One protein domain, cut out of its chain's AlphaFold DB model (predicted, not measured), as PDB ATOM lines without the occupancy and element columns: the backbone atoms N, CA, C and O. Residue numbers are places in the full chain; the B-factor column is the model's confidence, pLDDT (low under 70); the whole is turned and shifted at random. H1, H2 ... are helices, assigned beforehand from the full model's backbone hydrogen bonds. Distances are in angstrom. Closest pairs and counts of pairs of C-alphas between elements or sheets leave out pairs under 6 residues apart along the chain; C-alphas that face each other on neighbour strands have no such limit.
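AT A GLANCE: This is residues 259 to 362 of the 364 residues of a protein of Mucor circinelloides f. circinelloides (strain 1006PhL) (UniProt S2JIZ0). Helices H3, H4 and H5 lie side by side as a zigzag layer, H4 in the middle, at one end of a rod; H1, short H2 and a long unnamed loop make the looser other end. The printed part has 104 residues with five named helices, H1 to H5 in order, class all helix. It is loose, radius of gyration of the C-alphas 17.8 A, spanning 55 by 25 by 22 A.

HOW THE PARTS SIT: Start at H1, residues 259 to 276; it touches no helix, nor does H2, residues 282 to 287. H3, residues 306 to 326, forms a hairpin with H4, residues 330 to 347; their closest C-alphas, Gln 317 and Cys 340, are 5.3 A apart. H4 forms another with H5, residues 353 to 362; the closest C-alphas, Thr 338 and Val 359, are 5.4 A apart. In H1 and H4 every O i to N i+4 pair is within hydrogen-bond range; H2 has 1 of 2, H3 16 of 17, H5 2 of 6, beside 5 of 7 O i to N i+3 pairs.

IN THESE COORDINATES: Find C-alpha 259 at (-19.103, 31.087, 6.511), where H1 begins its 25.2 A. H2 measures 9.1 A, H3 30.2 A, H4 25.4 A; H5, 17.1 A, ends at (-42.799, 29.948, 4.364).

THE WHOLE: The printed part has no cut. Look at residues 288 to 305, the long link; pLDDT is under 70 at residues 282 to 296.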
ATOM      1  N   TRP A 259     -20.438  30.814   7.042       88.00
ATOM      2  CA  TRP A 259     -19.103  31.087   6.511       88.00
ATOM      3  C   TRP A 259     -18.609  32.498   6.834       88.00
ATOM      4  O   TRP A 259     -17.411  32.690   7.028       88.00
ATOM      5  N   ALA A 260     -19.513  33.470   6.994       86.56
ATOM      6  CA  ALA A 260     -19.157  34.795   7.496       86.56
ATOM      7  C   ALA A 260     -18.609  34.732   8.935       86.56
ATOM      8  O   ALA A 260     -17.609  35.382   9.252       86.56
ATOM      9  N   LEU A 261     -19.214  33.905   9.797       89.38
ATOM     10  CA  LEU A 261     -18.716  33.666  11.158       89.38
ATOM     11  C   LEU A 261     -17.386  32.905  11.142       89.38
ATOM     12  O   LEU A 261     -16.486  33.243  11.907       89.38
ATOM     13  N   TYR A 262     -17.243  31.925  10.246       89.38
ATOM     14  CA  TYR A 262     -16.000  31.179  10.047       89.38
ATOM     15  C   TYR A 262     -14.844  32.099   9.626       89.38
ATOM     16  O   TYR A 262     -13.777  32.080  10.235       89.38
ATOM     17  N   ALA A 263     -15.082  32.987   8.657       86.19
ATOM     18  CA  ALA A 263     -14.119  34.002   8.239       86.19
ATOM     19  C   ALA A 263     -13.785  34.985   9.373       86.19
ATOM     20  O   ALA A 263     -12.625  35.349   9.558       86.19
ATOM     21  N   GLY A 264     -14.782  35.392  10.166       86.69
ATOM     22  CA  GLY A 264     -14.569  36.219  11.355       86.69
ATOM     23  C   GLY A 264     -13.686  35.533  12.403       86.69
ATOM     24  O   GLY A 264     -12.767  36.155  12.938       86.69
ATOM     25  N   ALA A 265     -13.912  34.242  12.656       89.69
ATOM     26  CA  ALA A 265     -13.094  33.442  13.562       89.69
ATOM     27  C   ALA A 265     -11.648  33.306  13.062       89.69
ATOM     28  O   ALA A 265     -10.721  33.482  13.854       89.69
ATOM     29  N   ASP A 266     -11.443  33.091  11.757       87.06
ATOM     30  CA  ASP A 266     -10.108  33.078  11.141       87.06
ATOM     31  C   ASP A 266      -9.354  34.389  11.423       87.06
ATOM     32  O   ASP A 266      -8.194  34.372  11.833       87.06
ATOM     33  N   ARG A 267     -10.030  35.546  11.334       84.69
ATOM     34  CA  ARG A 267      -9.416  36.849  11.655       84.69
ATOM     35  C   ARG A 267      -8.991  36.979  13.110       84.69
ATOM     36  O   ARG A 267      -7.901  37.487  13.374       84.69
ATOM     37  N   VAL A 268      -9.821  36.527  14.047       87.88
ATOM     38  CA  VAL A 268      -9.469  36.534  15.474       87.88
ATOM     39  C   VAL A 268      -8.268  35.621  15.728       87.88
ATOM     40  O   VAL A 268      -7.333  36.017  16.425       87.88
ATOM     41  N   LEU A 269      -8.243  34.438  15.110       88.44
ATOM     42  CA  LEU A 269      -7.135  33.492  15.238       88.44
ATOM     43  C   LEU A 269      -5.828  34.034  14.654       88.44
ATOM     44  O   LEU A 269      -4.791  33.850  15.279       88.44
ATOM     45  N   ILE A 270      -5.855  34.772  13.539       85.50
ATOM     46  CA  ILE A 270      -4.662  35.451  13.001       85.50
ATOM     47  C   ILE A 270      -4.082  36.444  14.021       85.50
ATOM     48  O   ILE A 270      -2.863  36.518  14.188       85.50
ATOM     49  N   ILE A 271      -4.930  37.217  14.712       86.00
ATOM     50  CA  ILE A 271      -4.483  38.186  15.730       86.00
ATOM     51  C   ILE A 271      -3.825  37.459  16.910       86.00
ATOM     52  O   ILE A 271      -2.761  37.872  17.373       86.00
ATOM     53  N   LEU A 272      -4.430  36.364  17.377       88.06
ATOM     54  CA  LEU A 272      -3.887  35.558  18.471       88.06
ATOM     55  C   LEU A 272      -2.587  34.856  18.069       88.06
ATOM     56  O   LEU A 272      -1.608  34.919  18.803       88.06
ATOM     57  N   ALA A 273      -2.540  34.265  16.881       86.12
ATOM     58  CA  ALA A 273      -1.361  33.600  16.347       86.12
ATOM     59  C   ALA A 273      -0.163  34.550  16.214       86.12
ATOM     60  O   ALA A 273       0.948  34.166  16.560       86.12
ATOM     61  N   LYS A 274      -0.379  35.813  15.816       84.25
ATOM     62  CA  LYS A 274       0.678  36.843  15.828       84.25
ATOM     63  C   LYS A 274       1.182  37.170  17.236       84.25
ATOM     64  O   LYS A 274       2.345  37.515  17.391       84.25
ATOM     65  N   LYS A 275       0.317  37.083  18.251       87.00
ATOM     66  CA  LYS A 275       0.670  37.342  19.655       87.00
ATOM     67  C   LYS A 275       1.415  36.169  20.305       87.00
ATOM     68  O   LYS A 275       2.230  36.401  21.188       87.00
ATOM     69  N   PHE A 276       1.112  34.939  19.895       87.75
ATOM     70  CA  PHE A 276       1.661  33.705  20.469       87.75
ATOM     71  C   PHE A 276       2.649  32.974  19.542       87.75
ATOM     72  O   PHE A 276       2.987  31.826  19.811       87.75
ATOM     73  N   GLU A 277       3.090  33.625  18.463       81.56
ATOM     74  CA  GLU A 277       4.062  33.101  17.490       81.56
ATOM     75  C   GLU A 277       3.658  31.752  16.858       81.56
ATOM     76  O   GLU A 277       4.483  30.874  16.618       81.56
ATOM     77  N   TRP A 278       2.365  31.566  16.571       84.06
ATOM     78  CA  TRP A 278       1.889  30.366  15.878       84.06
ATOM     79  C   TRP A 278       2.171  30.434  14.374       84.06
ATOM     80  O   TRP A 278       2.065  31.492  13.750       84.06
ATOM     81  N   ASN A 279       2.458  29.277  13.775       78.62
ATOM     82  CA  ASN A 279       2.630  29.156  12.330       78.62
ATOM     83  C   ASN A 279       1.300  29.419  11.612       78.62
ATOM     84  O   ASN A 279       0.318  28.709  11.825       78.62
ATOM     85  N   LEU A 280       1.288  30.432  10.746       78.06
ATOM     86  CA  LEU A 280       0.153  30.794   9.899       78.06
ATOM     87  C   LEU A 280       0.499  30.585   8.431       78.06
ATOM     88  O   LEU A 280       1.650  30.768   8.024       78.06
ATOM     89  N   ASN A 281      -0.515  30.303   7.616       75.56
ATOM     90  CA  ASN A 281      -0.340  30.315   6.172       75.56
ATOM     91  C   ASN A 281      -0.193  31.767   5.667       75.56
ATOM     92  O   ASN A 281      -1.158  32.533   5.628       75.56
ATOM     93  N   GLN A 282       1.029  32.148   5.287       69.31
ATOM     94  CA  GLN A 282       1.387  33.498   4.826       69.31
ATOM     95  C   GLN A 282       0.705  33.879   3.494       69.31
ATOM     96  O   GLN A 282       0.398  35.054   3.271       69.31
ATOM     97  N   GLU A 283       0.404  32.902   2.630       66.88
ATOM     98  CA  GLU A 283      -0.250  33.126   1.330       66.88
ATOM     99  C   GLU A 283      -1.717  33.563   1.501       66.88
ATOM    100  O   GLU A 283      -2.198  34.486   0.839       66.88
ATOM    101  N   ALA A 284      -2.414  32.999   2.489       64.81
ATOM    102  CA  ALA A 284      -3.801  33.348   2.793       64.81
ATOM    103  C   ALA A 284      -3.949  34.761   3.401       64.81
ATOM    104  O   ALA A 284      -4.934  35.463   3.147       64.81
ATOM    105  N   ILE A 285      -2.945  35.236   4.152       63.44
ATOM    106  CA  ILE A 285      -2.934  36.587   4.752       63.44
ATOM    107  C   ILE A 285      -2.906  37.680   3.665       63.44
ATOM    108  O   ILE A 285      -3.548  38.729   3.814       63.44
ATOM    109  N   THR A 286      -2.191  37.432   2.562       58.94
ATOM    110  CA  THR A 286      -2.034  38.376   1.441       58.94
ATOM    111  C   THR A 286      -3.168  38.293   0.415       58.94
ATOM    112  O   THR A 286      -3.515  39.316  -0.176       58.94
ATOM    113  N   SER A 287      -3.796  37.124   0.247       56.62
ATOM    114  CA  SER A 287      -4.976  36.940  -0.614       56.62
ATOM    115  C   SER A 287      -6.200  37.710  -0.093       56.62
ATOM    116  O   SER A 287      -6.851  38.466  -0.817       56.62
ATOM    117  N   MET A 288      -6.460  37.634   1.214       52.59
ATOM    118  CA  MET A 288      -7.658  38.206   1.831       52.59
ATOM    119  C   MET A 288      -7.635  39.732   2.071       52.59
ATOM    120  O   MET A 288      -8.629  40.292   2.537       52.59
ATOM    121  N   THR A 289      -6.514  40.422   1.843       45.28
ATOM    122  CA  THR A 289      -6.380  41.878   2.080       45.28
ATOM    123  C   THR A 289      -6.685  42.727   0.851       45.28
ATOM    124  O   THR A 289      -6.859  43.936   0.982       45.28
ATOM    125  N   ARG A 290      -6.791  42.124  -0.340       44.94
ATOM    126  CA  ARG A 290      -6.927  42.889  -1.587       44.94
ATOM    127  C   ARG A 290      -8.368  43.161  -2.028       44.94
ATOM    128  O   ARG A 290      -8.554  43.814  -3.045       44.94
ATOM    129  N   GLY A 291      -9.377  42.656  -1.313       43.19
ATOM    130  CA  GLY A 291     -10.789  42.845  -1.680       43.19
ATOM    131  C   GLY A 291     -11.184  42.244  -3.039       43.19
ATOM    132  O   GLY A 291     -12.292  42.490  -3.507       43.19
ATOM    133  N   TYR A 292     -10.299  41.465  -3.672       41.25
ATOM    134  CA  TYR A 292     -10.587  40.803  -4.938       41.25
ATOM    135  C   TYR A 292     -11.483  39.591  -4.714       41.25
ATOM    136  O   TYR A 292     -11.282  38.789  -3.804       41.25
ATOM    137  N   VAL A 293     -12.467  39.475  -5.597       46.22
ATOM    138  CA  VAL A 293     -13.319  38.305  -5.764       46.22
ATOM    139  C   VAL A 293     -12.442  37.148  -6.249       46.22
ATOM    140  O   VAL A 293     -12.002  37.148  -7.393       46.22
ATOM    141  N   GLY A 294     -12.154  36.186  -5.377       51.72
ATOM    142  CA  GLY A 294     -11.337  35.014  -5.692       51.72
ATOM    143  C   GLY A 294     -11.566  33.882  -4.695       51.72
ATOM    144  O   GLY A 294     -12.384  34.013  -3.780       51.72
ATOM    145  N   ASP A 295     -10.851  32.770  -4.874       58.16
ATOM    146  CA  ASP A 295     -10.917  31.626  -3.965       58.16
ATOM    147  C   ASP A 295     -10.483  32.042  -2.556       58.16
ATOM    148  O   ASP A 295      -9.331  32.402  -2.298       58.16
ATOM    149  N   THR A 296     -11.435  32.030  -1.627       63.44
ATOM    150  CA  THR A 296     -11.197  32.363  -0.224       63.44
ATOM    151  C   THR A 296     -10.312  31.303   0.411       63.44
ATOM    152  O   THR A 296     -10.763  30.189   0.684       63.44
ATOM    153  N   GLN A 297      -9.064  31.669   0.674       71.00
ATOM    154  CA  GLN A 297      -8.155  30.889   1.502       71.00
ATOM    155  C   GLN A 297      -8.163  31.437   2.930       71.00
ATOM    156  O   GLN A 297      -8.147  32.652   3.132       71.00
ATOM    157  N   PHE A 298      -8.187  30.537   3.908       80.38
ATOM    158  CA  PHE A 298      -8.156  30.868   5.333       80.38
ATOM    159  C   PHE A 298      -6.734  30.685   5.873       80.38
ATOM    160  O   PHE A 298      -6.003  29.797   5.428       80.38
ATOM    161  N   ALA A 299      -6.303  31.570   6.773       80.25
ATOM    162  CA  ALA A 299      -4.900  31.617   7.197       80.25
ATOM    163  C   ALA A 299      -4.606  30.785   8.449       80.25
ATOM    164  O   ALA A 299      -3.490  30.282   8.595       80.25
ATOM    165  N   ALA A 300      -5.584  30.672   9.348       83.44
ATOM    166  CA  ALA A 300      -5.513  29.880  10.572       83.44
ATOM    167  C   ALA A 300      -6.453  28.664  10.525       83.44
ATOM    168  O   ALA A 300      -6.149  27.623  11.105       83.44
ATOM    169  N   LEU A 301      -7.594  28.794   9.850       86.88
ATOM    170  CA  LEU A 301      -8.577  27.733   9.668       86.88
ATOM    171  C   LEU A 301      -8.377  26.977   8.338       86.88
ATOM    172  O   LEU A 301      -7.793  27.522   7.403       86.88
ATOM    173  N   PRO A 302      -8.855  25.723   8.224       87.69
ATOM    174  CA  PRO A 302      -8.822  24.974   6.968       87.69
ATOM    175  C   PRO A 302      -9.568  25.653   5.810       87.69
ATOM    176  O   PRO A 302     -10.646  26.222   5.989       87.69
ATOM    177  N   THR A 303      -9.033  25.517   4.595       85.44
ATOM    178  CA  THR A 303      -9.727  25.932   3.369       85.44
ATOM    179  C   THR A 303     -10.994  25.106   3.167       85.44
ATOM    180  O   THR A 303     -10.968  23.876   3.209       85.44
ATOM    181  N   ILE A 304     -12.110  25.791   2.927       87.38
ATOM    182  CA  ILE A 304     -13.406  25.165   2.678       87.38
ATOM    183  C   ILE A 304     -13.659  25.142   1.173       87.38
ATOM    184  O   ILE A 304     -13.728  26.186   0.533       87.38
ATOM    185  N   GLU A 305     -13.833  23.944   0.623       87.19
ATOM    186  CA  GLU A 305     -14.238  23.727  -0.776       87.19
ATOM    187  C   GLU A 305     -15.752  23.508  -0.924       87.19
ATOM    188  O   GLU A 305     -16.434  23.103   0.024       87.19
ATOM    189  N   ALA A 306     -16.274  23.671  -2.146       86.62
ATOM    190  CA  ALA A 306     -17.689  23.471  -2.470       86.62
ATOM    191  C   ALA A 306     -18.221  22.095  -2.035       86.62
ATOM    192  O   ALA A 306     -19.328  22.003  -1.499       86.62
ATOM    193  N   LEU A 307     -17.420  21.033  -2.169       89.38
ATOM    194  CA  LEU A 307     -17.802  19.688  -1.731       89.38
ATOM    195  C   LEU A 307     -18.101  19.626  -0.223       89.38
ATOM    196  O   LEU A 307     -19.112  19.047   0.174       89.38
ATOM    197  N   HIS A 308     -17.284  20.270   0.617       91.75
ATOM    198  CA  HIS A 308     -17.500  20.311   2.068       91.75
ATOM    199  C   HIS A 308     -18.833  20.981   2.411       91.75
ATOM    200  O   HIS A 308     -19.621  20.451   3.196       91.75
ATOM    201  N   THR A 309     -19.116  22.119   1.773       92.06
ATOM    202  CA  THR A 309     -20.368  22.862   1.974       92.06
ATOM    203  C   THR A 309     -21.593  22.049   1.553       92.06
ATOM    204  O   THR A 309     -22.602  22.024   2.263       92.06
ATOM    205  N   MET A 310     -21.486  21.306   0.446       91.75
ATOM    206  CA  MET A 310     -22.534  20.412  -0.035       91.75
ATOM    207  C   MET A 310     -22.787  19.279   0.961       91.75
ATOM    208  O   MET A 310     -23.937  19.041   1.323       91.75
ATOM    209  N   ILE A 311     -21.733  18.614   1.448       95.50
ATOM    210  CA  ILE A 311     -21.851  17.529   2.431       95.50
ATOM    211  C   ILE A 311     -22.526  18.035   3.709       95.50
ATOM    212  O   ILE A 311     -23.502  17.434   4.155       95.50
ATOM    213  N   ILE A 312     -22.062  19.156   4.270       95.56
ATOM    214  CA  ILE A 312     -22.637  19.735   5.495       95.56
ATOM    215  C   ILE A 312     -24.114  20.079   5.280       95.56
ATOM    216  O   ILE A 312     -24.963  19.683   6.079       95.56
ATOM    217  N   THR A 313     -24.439  20.753   4.174       95.56
ATOM    218  CA  THR A 313     -25.822  21.114   3.835       95.56
ATOM    219  C   THR A 313     -26.712  19.872   3.756       95.56
ATOM    220  O   THR A 313     -27.776  19.841   4.374       95.56
ATOM    221  N   LEU A 314     -26.269  18.828   3.047       95.62
ATOM    222  CA  LEU A 314     -27.024  17.585   2.895       95.62
ATOM    223  C   LEU A 314     -27.207  16.860   4.229       95.62
ATOM    224  O   LEU A 314     -28.315  16.423   4.524       95.62
ATOM    225  N   VAL A 315     -26.170  16.768   5.063       97.00
ATOM    226  CA  VAL A 315     -26.262  16.132   6.388       97.00
ATOM    227  C   VAL A 315     -27.304  16.836   7.258       97.00
ATOM    228  O   VAL A 315     -28.175  16.174   7.824       97.00
ATOM    229  N   ILE A 316     -27.278  18.171   7.321       96.31
ATOM    230  CA  ILE A 316     -28.260  18.943   8.094       96.31
ATOM    231  C   ILE A 316     -29.674  18.759   7.530       96.31
ATOM    232  O   ILE A 316     -30.620  18.528   8.288       96.31
ATOM    233  N   GLN A 317     -29.830  18.802   6.206       97.19
ATOM    234  CA  GLN A 317     -31.123  18.556   5.570       97.19
ATOM    235  C   GLN A 317     -31.638  17.140   5.860       97.19
ATOM    236  O   GLN A 317     -32.812  16.985   6.180       97.19
ATOM    237  N   LEU A 318     -30.790  16.110   5.828       97.06
ATOM    238  CA  LEU A 318     -31.187  14.723   6.097       97.06
ATOM    239  C   LEU A 318     -31.789  14.540   7.496       97.06
ATOM    240  O   LEU A 318     -32.782  13.822   7.633       97.06
ATOM    241  N   VAL A 319     -31.260  15.224   8.518       96.06
ATOM    242  CA  VAL A 319     -31.826  15.201   9.882       96.06
ATOM    243  C   VAL A 319     -33.273  15.707   9.882       96.06
ATOM    244  O   VAL A 319     -34.163  15.094  10.477       96.06
ATOM    245  N   VAL A 320     -33.533  16.801   9.166       95.44
ATOM    246  CA  VAL A 320     -34.873  17.389   9.034       95.44
ATOM    247  C   VAL A 320     -35.798  16.465   8.237       95.44
ATOM    248  O   VAL A 320     -36.912  16.152   8.666       95.44
ATOM    249  N   LEU A 321     -35.315  15.967   7.100       97.75
ATOM    250  CA  LEU A 321     -36.072  15.115   6.185       97.75
ATOM    251  C   LEU A 321     -36.438  13.764   6.811       97.75
ATOM    252  O   LEU A 321     -37.509  13.230   6.525       97.75
ATOM    253  N   GLN A 322     -35.616  13.232   7.719       96.75
ATOM    254  CA  GLN A 322     -35.933  12.009   8.458       96.75
ATOM    255  C   GLN A 322     -37.219  12.163   9.284       96.75
ATOM    256  O   GLN A 322     -38.053  11.251   9.323       96.75
ATOM    257  N   LYS A 323     -37.416  13.321   9.931       95.62
ATOM    258  CA  LYS A 323     -38.644  13.615  10.682       95.62
ATOM    259  C   LYS A 323     -39.850  13.704   9.747       95.62
ATOM    260  O   LYS A 323     -40.888  13.112  10.047       95.62
ATOM    261  N   LEU A 324     -39.695  14.385   8.610       96.62
ATOM    262  CA  LEU A 324     -40.740  14.519   7.594       96.62
ATOM    263  C   LEU A 324     -41.169  13.165   7.019       96.62
ATOM    264  O   LEU A 324     -42.361  12.885   6.930       96.62
ATOM    265  N   TRP A 325     -40.208  12.297   6.702       95.75
ATOM    266  CA  TRP A 325     -40.471  10.950   6.200       95.75
ATOM    267  C   TRP A 325     -41.272  10.097   7.191       95.75
ATOM    268  O   TRP A 325     -42.169   9.345   6.805       95.75
ATOM    269  N   ARG A 326     -40.961  10.213   8.488       93.62
ATOM    270  CA  ARG A 326     -41.662   9.482   9.555       93.62
ATOM    271  C   ARG A 326     -43.065  10.028   9.814       93.62
ATOM    272  O   ARG A 326     -43.964   9.253  10.126       93.62
ATOM    273  N   LYS A 327     -43.254  11.346   9.719       93.75
ATOM    274  CA  LYS A 327     -44.527  12.028   9.992       93.75
ATOM    275  C   LYS A 327     -44.815  13.070   8.899       93.75
ATOM    276  O   LYS A 327     -44.576  14.256   9.132       93.75
ATOM    277  N   PRO A 328     -45.352  12.658   7.736       94.00
ATOM    278  CA  PRO A 328     -45.582  13.531   6.585       94.00
ATOM    279  C   PRO A 328     -46.857  14.378   6.762       94.00
ATOM    280  O   PRO A 328     -47.795  14.300   5.974       94.00
ATOM    281  N   THR A 329     -46.934  15.161   7.837       94.94
ATOM    282  CA  THR A 329     -48.019  16.128   8.050       94.94
ATOM    283  C   THR A 329     -47.702  17.436   7.337       94.94
ATOM    284  O   THR A 329     -46.536  17.741   7.080       94.94
ATOM    285  N   PHE A 330     -48.730  18.238   7.051       94.88
ATOM    286  CA  PHE A 330     -48.536  19.562   6.460       94.88
ATOM    287  C   PHE A 330     -47.600  20.447   7.302       94.88
ATOM    288  O   PHE A 330     -46.712  21.090   6.756       94.88
ATOM    289  N   ASP A 331     -47.745  20.444   8.630       94.12
ATOM    290  CA  ASP A 331     -46.933  21.306   9.499       94.12
ATOM    291  C   ASP A 331     -45.462  20.867   9.518       94.12
ATOM    292  O   ASP A 331     -44.557  21.702   9.481       94.12
ATOM    293  N   ASN A 332     -45.201  19.551   9.501       96.19
ATOM    294  CA  ASN A 332     -43.839  19.039   9.351       96.19
ATOM    295  C   ASN A 332     -43.280  19.346   7.961       96.19
ATOM    296  O   ASN A 332     -42.087  19.619   7.856       96.19
ATOM    297  N   PHE A 333     -44.107  19.318   6.912       96.94
ATOM    298  CA  PHE A 333     -43.701  19.710   5.565       96.94
ATOM    299  C   PHE A 333     -43.292  21.180   5.513       96.94
ATOM    300  O   PHE A 333     -42.171  21.462   5.101       96.94
ATOM    301  N   LEU A 334     -44.133  22.094   6.004       95.31
ATOM    302  CA  LEU A 334     -43.829  23.524   6.036       95.31
ATOM    303  C   LEU A 334     -42.580  23.815   6.885       95.31
ATOM    304  O   LEU A 334     -41.677  24.515   6.436       95.31
ATOM    305  N   SER A 335     -42.465  23.189   8.061       95.25
ATOM    306  CA  SER A 335     -41.267  23.304   8.908       95.25
ATOM    307  C   SER A 335     -40.013  22.800   8.191       95.25
ATOM    308  O   SER A 335     -38.961  23.430   8.252       95.25
ATOM    309  N   SER A 336     -40.114  21.665   7.494       96.69
ATOM    310  CA  SER A 336     -38.984  21.080   6.764       96.69
ATOM    311  C   SER A 336     -38.602  21.912   5.551       96.69
ATOM    312  O   SER A 336     -37.422  22.037   5.258       96.69
ATOM    313  N   LEU A 337     -39.577  22.517   4.872       96.31
ATOM    314  CA  LEU A 337     -39.354  23.437   3.765       96.31
ATOM    315  C   LEU A 337     -38.495  24.624   4.215       96.31
ATOM    316  O   LEU A 337     -37.458  24.906   3.611       96.31
ATOM    317  N   THR A 338     -38.885  25.265   5.319       94.88
ATOM    318  CA  THR A 338     -38.141  26.380   5.912       94.88
ATOM    319  C   THR A 338     -36.754  25.940   6.371       94.88
ATOM    320  O   THR A 338     -35.765  26.569   6.008       94.88
ATOM    321  N   LEU A 339     -36.650  24.835   7.115       95.62
ATOM    322  CA  LEU A 339     -35.376  24.354   7.656       95.62
ATOM    323  C   LEU A 339     -34.404  23.876   6.569       95.62
ATOM    324  O   LEU A 339     -33.212  24.151   6.672       95.62
ATOM    325  N   CYS A 340     -34.881  23.211   5.511       96.38
ATOM    326  CA  CYS A 340     -34.035  22.826   4.378       96.38
ATOM    327  C   CYS A 340     -33.496  24.054   3.644       96.38
ATOM    328  O   CYS A 340     -32.304  24.106   3.342       96.38
ATOM    329  N   THR A 341     -34.353  25.057   3.427       94.88
ATOM    330  CA  THR A 341     -33.951  26.324   2.805       94.88
ATOM    331  C   THR A 341     -32.945  27.068   3.677       94.88
ATOM    332  O   THR A 341     -31.940  27.564   3.178       94.88
ATOM    333  N   PHE A 342     -33.176  27.106   4.991       94.12
ATOM    334  CA  PHE A 342     -32.275  27.751   5.937       94.12
ATOM    335  C   PHE A 342     -30.925  27.037   6.016       94.12
ATOM    336  O   PHE A 342     -29.893  27.697   6.037       94.12
ATOM    337  N   ALA A 343     -30.906  25.701   5.969       95.19
ATOM    338  CA  ALA A 343     -29.670  24.926   5.891       95.19
ATOM    339  C   ALA A 343     -28.871  25.260   4.621       95.19
ATOM    340  O   ALA A 343     -27.673  25.510   4.714       95.19
ATOM    341  N   SER A 344     -29.526  25.342   3.456       94.31
ATOM    342  CA  SER A 344     -28.870  25.775   2.213       94.31
ATOM    343  C   SER A 344     -28.374  27.217   2.281       94.31
ATOM    344  O   SER A 344     -27.298  27.507   1.776       94.31
ATOM    345  N   TYR A 345     -29.119  28.119   2.923       92.69
ATOM    346  CA  TYR A 345     -28.693  29.504   3.112       92.69
ATOM    347  C   TYR A 345     -27.468  29.617   4.036       92.69
ATOM    348  O   TYR A 345     -26.530  30.358   3.744       92.69
ATOM    349  N   LEU A 346     -27.462  28.875   5.148       92.69
ATOM    350  CA  LEU A 346     -26.397  28.932   6.147       92.69
ATOM    351  C   LEU A 346     -25.108  28.265   5.675       92.69
ATOM    352  O   LEU A 346     -24.034  28.820   5.900       92.69
ATOM    353  N   PHE A 347     -25.221  27.086   5.064       93.19
ATOM    354  CA  PHE A 347     -24.084  26.218   4.761       93.19
ATOM    355  C   PHE A 347     -23.791  26.090   3.270       93.19
ATOM    356  O   PHE A 347     -22.820  25.431   2.924       93.19
ATOM    357  N   GLY A 348     -24.581  26.698   2.386       89.75
ATOM    358  CA  GLY A 348     -24.376  26.604   0.943       89.75
ATOM    359  C   GLY A 348     -23.094  27.286   0.464       89.75
ATOM    360  O   GLY A 348     -22.614  28.248   1.068       89.75
ATOM    361  N   TRP A 349     -22.565  26.793  -0.655       85.44
ATOM    362  CA  TRP A 349     -21.541  27.491  -1.425       85.44
ATOM    363  C   TRP A 349     -22.160  28.698  -2.125       85.44
ATOM    364  O   TRP A 349     -23.193  28.556  -2.779       85.44
ATOM    365  N   HIS A 350     -21.516  29.860  -2.030       79.12
ATOM    366  CA  HIS A 350     -21.896  31.057  -2.779       79.12
ATOM    367  C   HIS A 350     -23.374  31.473  -2.598       79.12
ATOM    368  O   HIS A 350     -24.181  31.466  -3.530       79.12
ATOM    369  N   VAL A 351     -23.739  31.851  -1.371       80.56
ATOM    370  CA  VAL A 351     -25.092  32.326  -1.039       80.56
ATOM    371  C   VAL A 351     -25.122  33.853  -1.009       80.56
ATOM    372  O   VAL A 351     -24.264  34.480  -0.394       80.56
ATOM    373  N   HIS A 352     -26.139  34.449  -1.635       79.25
ATOM    374  CA  HIS A 352     -26.360  35.897  -1.631       79.25
ATOM    375  C   HIS A 352     -27.356  36.305  -0.538       79.25
ATOM    376  O   HIS A 352     -28.322  35.589  -0.274       79.25
ATOM    377  N   GLU A 353     -27.188  37.498   0.037       76.31
ATOM    378  CA  GLU A 353     -28.044  38.032   1.112       76.31
ATOM    379  C   GLU A 353     -29.553  37.966   0.791       76.31
ATOM    380  O   GLU A 353     -30.360  37.597   1.638       76.31
ATOM    381  N   LYS A 354     -29.939  38.214  -0.471       79.94
ATOM    382  CA  LYS A 354     -31.331  38.235  -0.946       79.94
ATOM    383  C   LYS A 354     -32.005  36.857  -0.858       79.94
ATOM    384  O   LYS A 354     -33.233  36.782  -0.815       79.94
ATOM    385  N   ALA A 355     -31.232  35.767  -0.804       83.25
ATOM    386  CA  ALA A 355     -31.761  34.408  -0.698       83.25
ATOM    387  C   ALA A 355     -32.515  34.167   0.621       83.25
ATOM    388  O   ALA A 355     -33.393  33.303   0.663       83.25
ATOM    389  N   ILE A 356     -32.256  34.967   1.667       85.62
ATOM    390  CA  ILE A 356     -32.956  34.863   2.956       85.62
ATOM    391  C   ILE A 356     -34.472  35.025   2.817       85.62
ATOM    392  O   ILE A 356     -35.234  34.399   3.548       85.62
ATOM    393  N   MET A 357     -34.934  35.799   1.830       83.75
ATOM    394  CA  MET A 357     -36.363  35.994   1.584       83.75
ATOM    395  C   MET A 357     -37.082  34.665   1.323       83.75
ATOM    396  O   MET A 357     -38.207  34.480   1.768       83.75
ATOM    397  N   ILE A 358     -36.419  33.704   0.674       86.50
ATOM    398  CA  ILE A 358     -36.993  32.385   0.370       86.50
ATOM    399  C   ILE A 358     -37.212  31.568   1.657       86.50
ATOM    400  O   ILE A 358     -38.108  30.729   1.703       86.50
ATOM    401  N   VAL A 359     -36.446  31.839   2.717       86.38
ATOM    402  CA  VAL A 359     -36.651  31.259   4.055       86.38
ATOM    403  C   VAL A 359     -37.827  31.931   4.765       86.38
ATOM    404  O   VAL A 359     -38.626  31.253   5.405       86.38
ATOM    405  N   LEU A 360     -37.937  33.259   4.661       82.81
ATOM    406  CA  LEU A 360     -38.920  34.043   5.412       82.81
ATOM    407  C   LEU A 360     -40.357  33.834   4.922       82.81
ATOM    408  O   LEU A 360     -41.268  33.784   5.742       82.81
ATOM    409  N   ILE A 361     -40.564  33.675   3.610       81.12
ATOM    410  CA  ILE A 361     -41.902  33.492   3.024       81.12
ATOM    411  C   ILE A 361     -42.673  32.293   3.612       81.12
ATOM    412  O   ILE A 361     -43.830  32.481   3.965       81.12
ATOM    413  N   PRO A 362     -42.109  31.074   3.726       75.69
ATOM    414  CA  PRO A 362     -42.799  29.948   4.364       75.69
ATOM    415  C   PRO A 362     -42.776  29.986   5.904       75.69
ATOM    416  O   PRO A 362     -43.462  29.174   6.525       75.69
TER     417      PRO A 362